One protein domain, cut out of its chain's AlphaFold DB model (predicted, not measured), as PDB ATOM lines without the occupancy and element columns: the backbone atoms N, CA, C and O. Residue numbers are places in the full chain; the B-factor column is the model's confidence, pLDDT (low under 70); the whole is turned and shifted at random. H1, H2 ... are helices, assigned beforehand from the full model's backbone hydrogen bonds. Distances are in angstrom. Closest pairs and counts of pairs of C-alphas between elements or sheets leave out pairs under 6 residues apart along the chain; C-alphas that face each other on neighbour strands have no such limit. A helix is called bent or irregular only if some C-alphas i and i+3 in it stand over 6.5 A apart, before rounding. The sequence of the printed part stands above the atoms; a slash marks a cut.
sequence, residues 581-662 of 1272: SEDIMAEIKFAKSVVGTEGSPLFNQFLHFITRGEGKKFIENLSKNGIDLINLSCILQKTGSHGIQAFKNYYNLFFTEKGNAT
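This is residues 581 to 662 of the 1272 residues of an uncharacterized protein of Trichomalopsis sarcophagae (UniProt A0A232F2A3). Picture a compact body of five short helices, in which H1, H2, H5 and H4 make a rough ring round the middle and H3 lies across one end of it. H1 and H4 run side by side in nearly the same direction, H2 folds back from H1 as a loose hairpin, and residues 653 to 662 make a loop beyond the last residue of H5. The printed part has 82 residues with five named helices, H1 to H5 in order, and no named strand; the class is all helix. It is compact, with a radius of gyration of the C-alphas of 11.7 A, and rounded, spanning 34 by 27 by 21 A.

Start at H1, residues 585 to 594. H2, residues 601 to 612, touches H1, the closest C-alphas being those of Ala 591 and Leu 607 at 5.8 A; the two form a helical hairpin and run opposite ways at a steep tilt of 45 degrees. H3, residues 614 to 624, and H2 touch only at the corner by their link, with residues 609 to 610 of H2 alone; the closest C-alphas, those of Ile 610 and Lys 616, are 4.6 A apart. H4, residues 629 to 635, touches H1 at a shallow tilt of 7 degrees, the same way, with the closest C-alphas, those of Phe 590 and Ser 633, 5.3 A apart. H5, residues 640 to 652, touches H2 with residues 640 to 644 alone, at a shallow tilt of 28 degrees; the closest C-alphas, Phe 606 and Ile 644, are 6.2 A apart. H4 and H5 are near each other, while H1 and H3 are apart. In H1, H2, H3 and H4 every O i to N i+4 pair is within hydrogen-bond range; in H5 it is 7 of 9.

Find C-alpha 585 at (165.112, 205.731, 120.778); from there H1 runs 14.4 A to C-alpha 594. H2 measures 15.7 A, H3 15.6 A and H4 9.9 A from first to last C-alpha. H5 covers 19.3 A and ends at C-alpha 652, at (156.436, 204.105, 97.995); it is irregular, with C-alphas 641 and 644 7.7 A apart.

Look for the two C-alphas farthest apart at Gly 599 and Thr 662, 34.8 A. The printed part has no cut. The links from H2 to H3, H3 to H4 and H4 to H5 are tight, and the link from H1 to H2 is short. The mean pLDDT of the printed part is 79.4; it is under 70 at residues 581 to 584, 598 to 602, 612 and 625 to 626.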
ATOM      1  N   SER A 581     162.927 211.623 124.839       38.34
ATOM      2  CA  SER A 581     164.092 210.749 124.645       38.34
ATOM      3  C   SER A 581     163.813 209.260 124.817       38.34
ATOM      4  O   SER A 581     164.552 208.482 124.231       38.34
ATOM      5  N   GLU A 582     162.787 208.845 125.567       38.97
ATOM      6  CA  GLU A 582     162.424 207.421 125.666       38.97
ATOM      7  C   GLU A 582     161.626 206.955 124.435       38.97
ATOM      8  O   GLU A 582     161.977 205.938 123.833       38.97
ATOM      9  N   ASP A 583     160.647 207.754 123.992       53.72
ATOM     10  CA  ASP A 583     159.780 207.449 122.842       53.72
ATOM     11  C   ASP A 583     160.522 207.384 121.495       53.72
ATOM     12  O   ASP A 583     160.121 206.610 120.631       53.72
ATOM     13  N   ILE A 584     161.600 208.161 121.287       66.25
ATOM     14  CA  ILE A 584     162.284 208.254 119.973       66.25
ATOM     15  C   ILE A 584     163.594 207.448 119.863       66.25
ATOM     16  O   ILE A 584     164.377 207.632 118.923       66.25
ATOM     17  N   MET A 585     163.877 206.538 120.807       73.50
ATOM     18  CA  MET A 585     165.112 205.731 120.778       73.50
ATOM     19  C   MET A 585     165.212 204.795 119.567       73.50
ATOM     20  O   MET A 585     166.325 204.388 119.212       73.50
ATOM     21  N   ALA A 586     164.093 204.409 118.949       76.44
ATOM     22  CA  ALA A 586     164.091 203.579 117.746       76.44
ATOM     23  C   ALA A 586     164.470 204.415 116.511       76.44
ATOM     24  O   ALA A 586     165.350 204.024 115.743       76.44
ATOM     25  N   GLU A 587     163.896 205.607 116.388       84.50
ATOM     26  CA  GLU A 587     164.112 206.600 115.337       84.50
ATOM     27  C   GLU A 587     165.550 207.126 115.356       84.50
ATOM     28  O   GLU A 587     166.178 207.220 114.302       84.50
ATOM     29  N   ILE A 588     166.116 207.387 116.540       80.38
ATOM     30  CA  ILE A 588     167.535 207.746 116.708       80.38
ATOM     31  C   ILE A 588     168.442 206.630 116.170       80.38
ATOM     32  O   ILE A 588     169.327 206.888 115.350       80.38
ATOM     33  N   LYS A 589     168.209 205.371 116.566       84.94
ATOM     34  CA  LYS A 589     168.992 204.213 116.083       84.94
ATOM     35  C   LYS A 589     168.820 203.998 114.576       84.94
ATOM     36  O   LYS A 589     169.796 203.692 113.889       84.94
ATOM     37  N   PHE A 590     167.608 204.191 114.059       88.81
ATOM     38  CA  PHE A 590     167.288 204.092 112.640       88.81
ATOM     39  C   PHE A 590     168.030 205.163 111.829       88.81
ATOM     40  O   PHE A 590     168.825 204.815 110.954       88.81
ATOM     41  N   ALA A 591     167.885 206.442 112.188       86.75
ATOM     42  CA  ALA A 591     168.601 207.561 111.576       86.75
ATOM     43  C   ALA A 591     170.126 207.354 111.598       86.75
ATOM     44  O   ALA A 591     170.798 207.551 110.583       86.75
ATOM     45  N   LYS A 592     170.667 206.859 112.717       85.56
ATOM     46  CA  LYS A 592     172.099 206.567 112.891       85.56
ATOM     47  C   LYS A 592     172.601 205.453 111.962       85.56
ATOM     48  O   LYS A 592     173.740 205.510 111.500       85.56
ATOM     49  N   SER A 593     171.766 204.462 111.632       87.50
ATOM     50  CA  SER A 593     172.108 203.447 110.620       87.50
ATOM     51  C   SER A 593     172.005 203.997 109.194       87.50
ATOM     52  O   SER A 593     172.879 203.724 108.369       87.50
ATOM     53  N   VAL A 594     170.961 204.779 108.895       86.88
ATOM     54  CA  VAL A 594     170.661 205.267 107.536       86.88
ATOM     55  C   VAL A 594     171.649 206.349 107.092       86.88
ATOM     56  O   VAL A 594     172.368 206.167 106.108       86.88
ATOM     57  N   VAL A 595     171.748 207.460 107.827       85.12
ATOM     58  CA  VAL A 595     172.551 208.629 107.412       85.12
ATOM     59  C   VAL A 595     173.874 208.796 108.169       85.12
ATOM     60  O   VAL A 595     174.734 209.552 107.722       85.12
ATOM     61  N   GLY A 596     174.101 208.029 109.240       77.75
ATOM     62  CA  GLY A 596     175.409 207.902 109.889       77.75
ATOM     63  C   GLY A 596     175.544 208.683 111.196       77.75
ATOM     64  O   GLY A 596     174.866 208.382 112.173       77.75
ATOM     65  N   THR A 597     176.495 209.618 111.263       71.12
ATOM     66  CA  THR A 597     176.918 210.236 112.529       71.12
ATOM     67  C   THR A 597     175.795 211.037 113.190       71.12
ATOM     68  O   THR A 597     175.325 212.038 112.650       71.12
ATOM     69  N   GLU A 598     175.412 210.603 114.388       62.84
ATOM     70  CA  GLU A 598     174.494 211.289 115.299       62.84
ATOM     71  C   GLU A 598     174.965 212.725 115.587       62.84
ATOM     72  O   GLU A 598     176.162 212.969 115.736       62.84
ATOM     73  N   GLY A 599     174.036 213.687 115.581       50.28
ATOM     74  CA  GLY A 599     174.337 215.121 115.695       50.28
ATOM     75  C   GLY A 599     174.917 215.789 114.435       50.28
ATOM     76  O   GLY A 599     175.205 216.983 114.465       50.28
ATOM     77  N   SER A 600     175.099 215.071 113.318       53.84
ATOM     78  CA  SER A 600     175.445 215.711 112.035       53.84
ATOM     79  C   SER A 600     174.228 216.397 111.389       53.84
ATOM     80  O   SER A 600     173.100 215.959 111.623       53.84
ATOM     81  N   PRO A 601     174.404 217.406 110.510       57.72
ATOM     82  CA  PRO A 601     173.282 218.070 109.840       57.72
ATOM     83  C   PRO A 601     172.363 217.109 109.072       57.72
ATOM     84  O   PRO A 601     171.146 217.227 109.167       57.72
ATOM     85  N   LEU A 602     172.932 216.110 108.384       63.94
ATOM     86  CA  LEU A 602     172.164 215.074 107.680       63.94
ATOM     87  C   LEU A 602     171.386 214.171 108.651       63.94
ATOM     88  O   LEU A 602     170.244 213.811 108.371       63.94
ATOM     89  N   PHE A 603     171.975 213.832 109.803       74.94
ATOM     90  CA  PHE A 603     171.285 213.102 110.868       74.94
ATOM     91  C   PHE A 603     170.140 213.918 111.462       74.94
ATOM     92  O   PHE A 603     169.033 213.394 111.556       74.94
ATOM     93  N   ASN A 604     170.353 215.195 111.784       70.94
ATOM     94  CA  ASN A 604     169.302 216.057 112.323       70.94
ATOM     95  C   ASN A 604     168.172 216.261 111.298       70.94
ATOM     96  O   ASN A 604     167.004 216.154 111.663       70.94
ATOM     97  N   GLN A 605     168.491 216.460 110.013       74.69
ATOM     98  CA  GLN A 605     167.504 216.554 108.927       74.69
ATOM     99  C   GLN A 605     166.685 215.265 108.767       74.69
ATOM    100  O   GLN A 605     165.455 215.324 108.742       74.69
ATOM    101  N   PHE A 606     167.335 214.098 108.699       82.38
ATOM    102  CA  PHE A 606     166.636 212.817 108.562       82.38
ATOM    103  C   PHE A 606     165.810 212.485 109.814       82.38
ATOM    104  O   PHE A 606     164.640 212.126 109.690       82.38
ATOM    105  N   LEU A 607     166.369 212.676 111.016       83.88
ATOM    106  CA  LEU A 607     165.668 212.477 112.288       83.88
ATOM    107  C   LEU A 607     164.461 213.421 112.418       83.88
ATOM    108  O   LEU A 607     163.397 212.999 112.865       83.88
ATOM    109  N   HIS A 608     164.584 214.682 111.997       78.12
ATOM    110  CA  HIS A 608     163.465 215.627 111.959       78.12
ATOM    111  C   HIS A 608     162.382 215.181 110.966       78.12
ATOM    112  O   HIS A 608     161.202 215.153 111.314       78.12
ATOM    113  N   PHE A 609     162.768 214.767 109.756       84.06
ATOM    114  CA  PHE A 609     161.840 214.251 108.748       84.06
ATOM    115  C   PHE A 609     161.038 213.037 109.258       84.06
ATOM    116  O   PHE A 609     159.820 213.008 109.073       84.06
ATOM    117  N   ILE A 610     161.672 212.089 109.960       85.56
ATOM    118  CA  ILE A 610     160.977 210.908 110.507       85.56
ATOM    119  C   ILE A 610     160.237 211.149 111.834       85.56
ATOM    120  O   ILE A 610     159.311 210.406 112.132       85.56
ATOM    121  N   THR A 611     160.592 212.168 112.630       77.44
ATOM    122  CA  THR A 611     159.914 212.451 113.920       77.44
ATOM    123  C   THR A 611     158.859 213.558 113.856       77.44
ATOM    124  O   THR A 611     157.999 213.618 114.733       77.44
ATOM    125  N   ARG A 612     158.906 214.446 112.852       69.50
ATOM    126  CA  ARG A 612     158.009 215.615 112.724       69.50
ATOM    127  C   ARG A 612     157.457 215.850 111.310       69.50
ATOM    128  O   ARG A 612     156.471 216.568 111.176       69.50
ATOM    129  N   GLY A 613     158.073 215.284 110.273       70.94
ATOM    130  CA  GLY A 613     157.624 215.407 108.882       70.94
ATOM    131  C   GLY A 613     156.709 214.267 108.421       70.94
ATOM    132  O   GLY A 613     156.221 213.461 109.214       70.94
ATOM    133  N   GLU A 614     156.521 214.161 107.104       79.75
ATOM    134  CA  GLU A 614     155.789 213.062 106.448       79.75
ATOM    135  C   GLU A 614     156.341 211.682 106.829       79.75
ATOM    136  O   GLU A 614     155.575 210.733 106.992       79.75
ATOM    137  N   GLY A 615     157.657 211.589 107.054       83.19
ATOM    138  CA  GLY A 615     158.324 210.371 107.501       83.19
ATOM    139  C   GLY A 615     157.740 209.797 108.795       83.19
ATOM    140  O   GLY A 615     157.732 208.579 108.945       83.19
ATOM    141  N   LYS A 616     157.159 210.627 109.677       85.19
ATOM    142  CA  LYS A 616     156.440 210.146 110.870       85.19
ATOM    143  C   LYS A 616     155.205 209.331 110.491       85.19
ATOM    144  O   LYS A 616     155.027 208.224 110.991       85.19
ATOM    145  N   LYS A 617     154.393 209.830 109.550       85.88
ATOM    146  CA  LYS A 617     153.217 209.110 109.022       85.88
ATOM    147  C   LYS A 617     153.635 207.796 108.359       85.88
ATOM    148  O   LYS A 617     152.935 206.795 108.486       85.88
ATOM    149  N   PHE A 618     154.783 207.792 107.678       89.38
ATOM    150  CA  PHE A 618     155.317 206.594 107.035       89.38
ATOM    151  C   PHE A 618     155.735 205.553 108.084       89.38
ATOM    152  O   PHE A 618     155.327 204.402 107.965       89.38
ATOM    153  N   ILE A 619     156.454 205.942 109.147       85.69
ATOM    154  CA  ILE A 619     156.794 205.049 110.273       85.69
ATOM    155  C   ILE A 619     155.535 204.523 110.976       85.69
ATOM    156  O   ILE A 619     155.432 203.322 111.220       85.69
ATOM    157  N   GLU A 620     154.548 205.378 111.246       84.12
ATOM    158  CA  GLU A 620     153.271 204.962 111.837       84.12
ATOM    159  C   GLU A 620     152.532 203.937 110.965       84.12
ATOM    160  O   GLU A 620     151.958 202.984 111.494       84.12
ATOM    161  N   ASN A 621     152.552 204.095 109.637       83.94
ATOM    162  CA  ASN A 621     151.930 203.143 108.718       83.94
ATOM    163  C   ASN A 621     152.732 201.834 108.602       83.94
ATOM    164  O   ASN A 621     152.153 200.751 108.665       83.94
ATOM    165  N   LEU A 622     154.063 201.912 108.512       82.81
ATOM    166  CA  LEU A 622     154.958 200.749 108.523       82.81
ATOM    167  C   LEU A 622     154.750 199.911 109.795       82.81
ATOM    168  O   LEU A 622     154.551 198.701 109.704       82.81
ATOM    169  N   SER A 623     154.686 200.561 110.960       77.31
ATOM    170  CA  SER A 623     154.439 199.921 112.258       77.31
ATOM    171  C   SER A 623     153.061 199.247 112.333       77.31
ATOM    172  O   SER A 623     152.969 198.084 112.729       77.31
ATOM    173  N   LYS A 624     151.993 199.909 111.854       74.75
ATOM    174  CA  LYS A 624     150.640 199.314 111.748       74.75
ATOM    175  C   LYS A 624     150.607 198.055 110.875       74.75
ATOM    176  O   LYS A 624     149.849 197.138 111.170       74.75
ATOM    177  N   ASN A 625     151.450 197.994 109.844       67.94
ATOM    178  CA  ASN A 625     151.599 196.844 108.948       67.94
ATOM    179  C   ASN A 625     152.719 195.867 109.388       67.94
ATOM    180  O   ASN A 625     153.104 194.979 108.628       67.94
ATOM    181  N   GLY A 626     153.248 195.998 110.611       64.31
ATOM    182  CA  GLY A 626     154.221 195.063 111.198       64.31
ATOM    183  C   GLY A 626     155.661 195.179 110.677       64.31
ATOM    184  O   GLY A 626     156.464 194.270 110.897       64.31
ATOM    185  N   ILE A 627     156.010 196.270 109.991       71.88
ATOM    186  CA  ILE A 627     157.335 196.500 109.403       71.88
ATOM    187  C   ILE A 627     158.191 197.338 110.365       71.88
ATOM    188  O   ILE A 627     158.080 198.559 110.435       71.88
ATOM    189  N   ASP A 628     159.071 196.659 111.102       74.88
ATOM    190  CA  ASP A 628     160.004 197.263 112.063       74.88
ATOM    191  C   ASP A 628     161.135 198.075 111.386       74.88
ATOM    192  O   ASP A 628     161.771 197.634 110.418       74.88
ATOM    193  N   LEU A 629     161.445 199.234 111.976       79.62
ATOM    194  CA  LEU A 629     162.594 200.085 111.663       79.62
ATOM    195  C   LEU A 629     163.927 199.329 111.682       79.62
ATOM    196  O   LEU A 629     164.819 199.686 110.915       79.62
ATOM    197  N   ILE A 630     164.093 198.281 112.496       78.25
ATOM    198  CA  ILE A 630     165.328 197.472 112.510       78.25
ATOM    199  C   ILE A 630     165.590 196.838 111.135       78.25
ATOM    200  O   ILE A 630     166.730 196.871 110.658       78.25
ATOM    201  N   ASN A 631     164.558 196.335 110.451       73.19
ATOM    202  CA  ASN A 631     164.704 195.744 109.116       73.19
ATOM    203  C   ASN A 631     165.069 196.815 108.077       73.19
ATOM    204  O   ASN A 631     166.036 196.661 107.327       73.19
ATOM    205  N   LEU A 632     164.370 197.952 108.107       83.31
ATOM    206  CA  LEU A 632     164.637 199.103 107.238       83.31
ATOM    207  C   LEU A 632     166.049 199.671 107.463       83.31
ATOM    208  O   LEU A 632     166.749 199.989 106.503       83.31
ATOM    209  N   SER A 633     166.516 199.709 108.719       84.31
ATOM    210  CA  SER A 633     167.864 200.154 109.106       84.31
ATOM    211  C   SER A 633     168.979 199.306 108.490       84.31
ATOM    212  O   SER A 633     170.104 199.786 108.349       84.31
ATOM    213  N   CYS A 634     168.671 198.051 108.148       82.06
ATOM    214  CA  CYS A 634     169.590 197.084 107.557       82.06
ATOM    215  C   CYS A 634     169.589 197.130 106.023       82.06
ATOM    216  O   CYS A 634     170.610 196.817 105.412       82.06
ATOM    217  N   ILE A 635     168.480 197.533 105.397       86.62
ATOM    218  CA  ILE A 635     168.389 197.773 103.949       86.62
ATOM    219  C   ILE A 635     169.055 199.111 103.603       86.62
ATOM    220  O   ILE A 635     170.018 199.150 102.836       86.62
ATOM    221  N   LEU A 636     168.591 200.193 104.233       88.50
ATOM    222  CA  LEU A 636     168.945 201.587 103.934       88.50
ATOM    223  C   LEU A 636     170.232 202.061 104.640       88.50
ATOM    224  O   LEU A 636     170.467 203.256 104.781       88.50
ATOM    225  N   GLN A 637     171.073 201.142 105.122       86.75
ATOM    226  CA  GLN A 637     172.264 201.485 105.904       86.75
ATOM    227  C   GLN A 637     173.272 202.325 105.097       86.75
ATOM    228  O   GLN A 637     173.674 201.925 104.007       86.75
ATOM    229  N   LYS A 638     173.788 203.418 105.673       82.62
ATOM    230  CA  LYS A 638     174.827 204.288 105.078       82.62
ATOM    231  C   LYS A 638     174.455 204.831 103.684       82.62
ATOM    232  O   LYS A 638     175.299 204.875 102.791       82.62
ATOM    233  N   THR A 639     173.211 205.270 103.500       84.31
ATOM    234  CA  THR A 639     172.766 206.055 102.328       84.31
ATOM    235  C   THR A 639     173.229 207.515 102.379       84.31
ATOM    236  O   THR A 639     173.290 208.175 101.341       84.31
ATOM    237  N   GLY A 640     173.574 208.032 103.566       84.12
ATOM    238  CA  GLY A 640     174.129 209.380 103.736       84.12
ATOM    239  C   GLY A 640     173.153 210.476 103.299       84.12
ATOM    240  O   GLY A 640     171.995 210.463 103.707       84.12
ATOM    241  N   SER A 641     173.598 211.400 102.441       82.19
ATOM    242  CA  SER A 641     172.771 212.495 101.902       82.19
ATOM    243  C   SER A 641     171.480 212.022 101.222       82.19
ATOM    244  O   SER A 641     170.471 212.716 101.269       82.19
ATOM    245  N   HIS A 642     171.474 210.812 100.659       87.19
ATOM    246  CA  HIS A 642     170.315 210.238  99.973       87.19
ATOM    247  C   HIS A 642     169.297 209.580 100.921       87.19
ATOM    248  O   HIS A 642     168.331 208.991 100.446       87.19
ATOM    249  N   GLY A 643     169.487 209.633 102.247       85.75
ATOM    250  CA  GLY A 643     168.655 208.898 103.210       85.75
ATOM    251  C   GLY A 643     167.159 209.195 103.130       85.75
ATOM    252  O   GLY A 643     166.366 208.257 103.122       85.75
ATOM    253  N   ILE A 644     166.770 210.471 103.006       86.94
ATOM    254  CA  ILE A 644     165.352 210.855 102.872       86.94
ATOM    255  C   ILE A 644     164.765 210.256 101.586       86.94
ATOM    256  O   ILE A 644     163.727 209.601 101.642       86.94
ATOM    257  N   GLN A 645     165.453 210.409 100.448       89.69
ATOM    258  CA  GLN A 645     164.969 209.902  99.162       89.69
ATOM    259  C   GLN A 645     164.910 208.371  99.126       89.69
ATOM    260  O   GLN A 645     163.913 207.810  98.689       89.69
ATOM    261  N   ALA A 646     165.938 207.682  99.628       88.50
ATOM    262  CA  ALA A 646     165.975 206.222  99.665       88.50
ATOM    263  C   ALA A 646     164.875 205.644 100.577       88.50
ATOM    264  O   ALA A 646     164.277 204.623 100.245       88.50
ATOM    265  N   PHE A 647     164.549 206.320 101.686       90.69
ATOM    266  CA  PHE A 647     163.410 205.954 102.529       90.69
ATOM    267  C   PHE A 647     162.061 206.225 101.848       90.69
ATOM    268  O   PHE A 647     161.211 205.337 101.856       90.69
ATOM    269  N   LYS A 648     161.870 207.396 101.215       90.88
ATOM    270  CA  LYS A 648     160.655 207.695 100.432       90.88
ATOM    271  C   LYS A 648     160.444 206.665  99.316       90.88
ATOM    272  O   LYS A 648     159.386 206.050  99.253       90.88
ATOM    273  N   ASN A 649     161.463 206.411  98.495       89.19
ATOM    274  CA  ASN A 649     161.390 205.462  97.380       89.19
ATOM    275  C   ASN A 649     161.112 204.023  97.850       89.19
ATOM    276  O   ASN A 649     160.391 203.297  97.173       89.19
ATOM    277  N   TYR A 650     161.658 203.596  98.996       88.50
ATOM    278  CA  TYR A 650     161.390 202.258  99.534       88.50
ATOM    279  C   TYR A 650     160.002 202.140 100.184       88.50
ATOM    280  O   TYR A 650     159.358 201.105 100.057       88.50
ATOM    281  N   TYR A 651     159.502 203.194 100.837       89.88
ATOM    282  CA  TYR A 651     158.127 203.236 101.351       89.88
ATOM    283  C   TYR A 651     157.097 203.188 100.209       89.88
ATOM    284  O   TYR A 651     156.162 202.383 100.253       89.88
ATOM    285  N   ASN A 652     157.325 203.978  99.153       90.50
ATOM    286  CA  ASN A 652     156.436 204.105  97.995       90.50
ATOM    287  C   ASN A 652     156.264 202.801  97.188       90.50
ATOM    288  O   ASN A 652     155.290 202.674  96.449       90.50
ATOM    289  N   LEU A 653     157.156 201.813  97.349       89.12
ATOM    290  CA  LEU A 653     156.967 200.471  96.785       89.12
ATOM    291  C   LEU A 653     155.771 199.733  97.395       89.12
ATOM    292  O   LEU A 653     155.103 198.975  96.696       89.12
ATOM    293  N   PHE A 654     155.494 199.924  98.686       87.44
ATOM    294  CA  PHE A 654     154.508 199.128  99.432       87.44
ATOM    295  C   PHE A 654     153.240 199.910  99.765       87.44
ATOM    296  O   PHE A 654     152.159 199.323  99.834       87.44
ATOM    297  N   PHE A 655     153.355 201.231  99.915       89.50
ATOM    298  CA  PHE A 655     152.253 202.108 100.299       89.50
ATOM    299  C   PHE A 655     152.218 203.366  99.433       89.50
ATOM    300  O   PHE A 655     153.249 203.963  99.143       89.50
ATOM    301  N   THR A 656     151.021 203.814  99.064       86.12
ATOM    302  CA  THR A 656     150.841 205.140  98.457       86.12
ATOM    303  C   THR A 656     151.011 206.249  99.500       86.12
ATOM    304  O   THR A 656     151.031 205.998 100.707       86.12
ATOM    305  N   GLU A 657     151.051 207.509  99.062       78.31
ATOM    306  CA  GLU A 657     151.097 208.683  99.954       78.31
ATOM    307  C   GLU A 657     149.925 208.732 100.953       78.31
ATOM    308  O   GLU A 657     150.076 209.202 102.080       78.31
ATOM    309  N   LYS A 658     148.766 208.176 100.566       78.31
ATOM    310  CA  LYS A 658     147.575 208.028 101.426       78.31
ATOM    311  C   LYS A 658     147.660 206.829 102.388       78.31
ATOM    312  O   LYS A 658     146.724 206.595 103.143       78.31
ATOM    313  N   GLY A 659     148.755 206.068 102.358       80.62
ATOM    314  CA  GLY A 659     149.013 204.897 103.202       80.62
ATOM    315  C   GLY A 659     148.450 203.570 102.682       80.62
ATOM    316  O   GLY A 659     148.666 202.538 103.313       80.62
ATOM    317  N   ASN A 660     147.761 203.564 101.537       85.81
ATOM    318  CA  ASN A 660     147.099 202.372 100.999       85.81
ATOM    319  C   ASN A 660     148.096 201.407 100.342       85.81
ATOM    320  O   ASN A 660     148.974 201.846  99.602       85.81
ATOM    321  N   ALA A 661     147.899 200.098 100.530       87.75
ATOM    322  CA  ALA A 661     148.726 199.053  99.925       87.75
ATOM    323  C   ALA A 661     148.777 199.140  98.383       87.75
ATOM    324  O   ALA A 661     147.737 199.189  97.703       87.75
ATOM    325  N   THR A 662     149.992 199.121  97.833       92.19
ATOM    326  CA  THR A 662     150.277 199.093  96.387       92.19
ATOM    327  C   THR A 662     149.964 197.728  95.769       92.19
ATOM    328  O   THR A 662     149.656 196.755  96.462       92.19
TER     329      THR A 662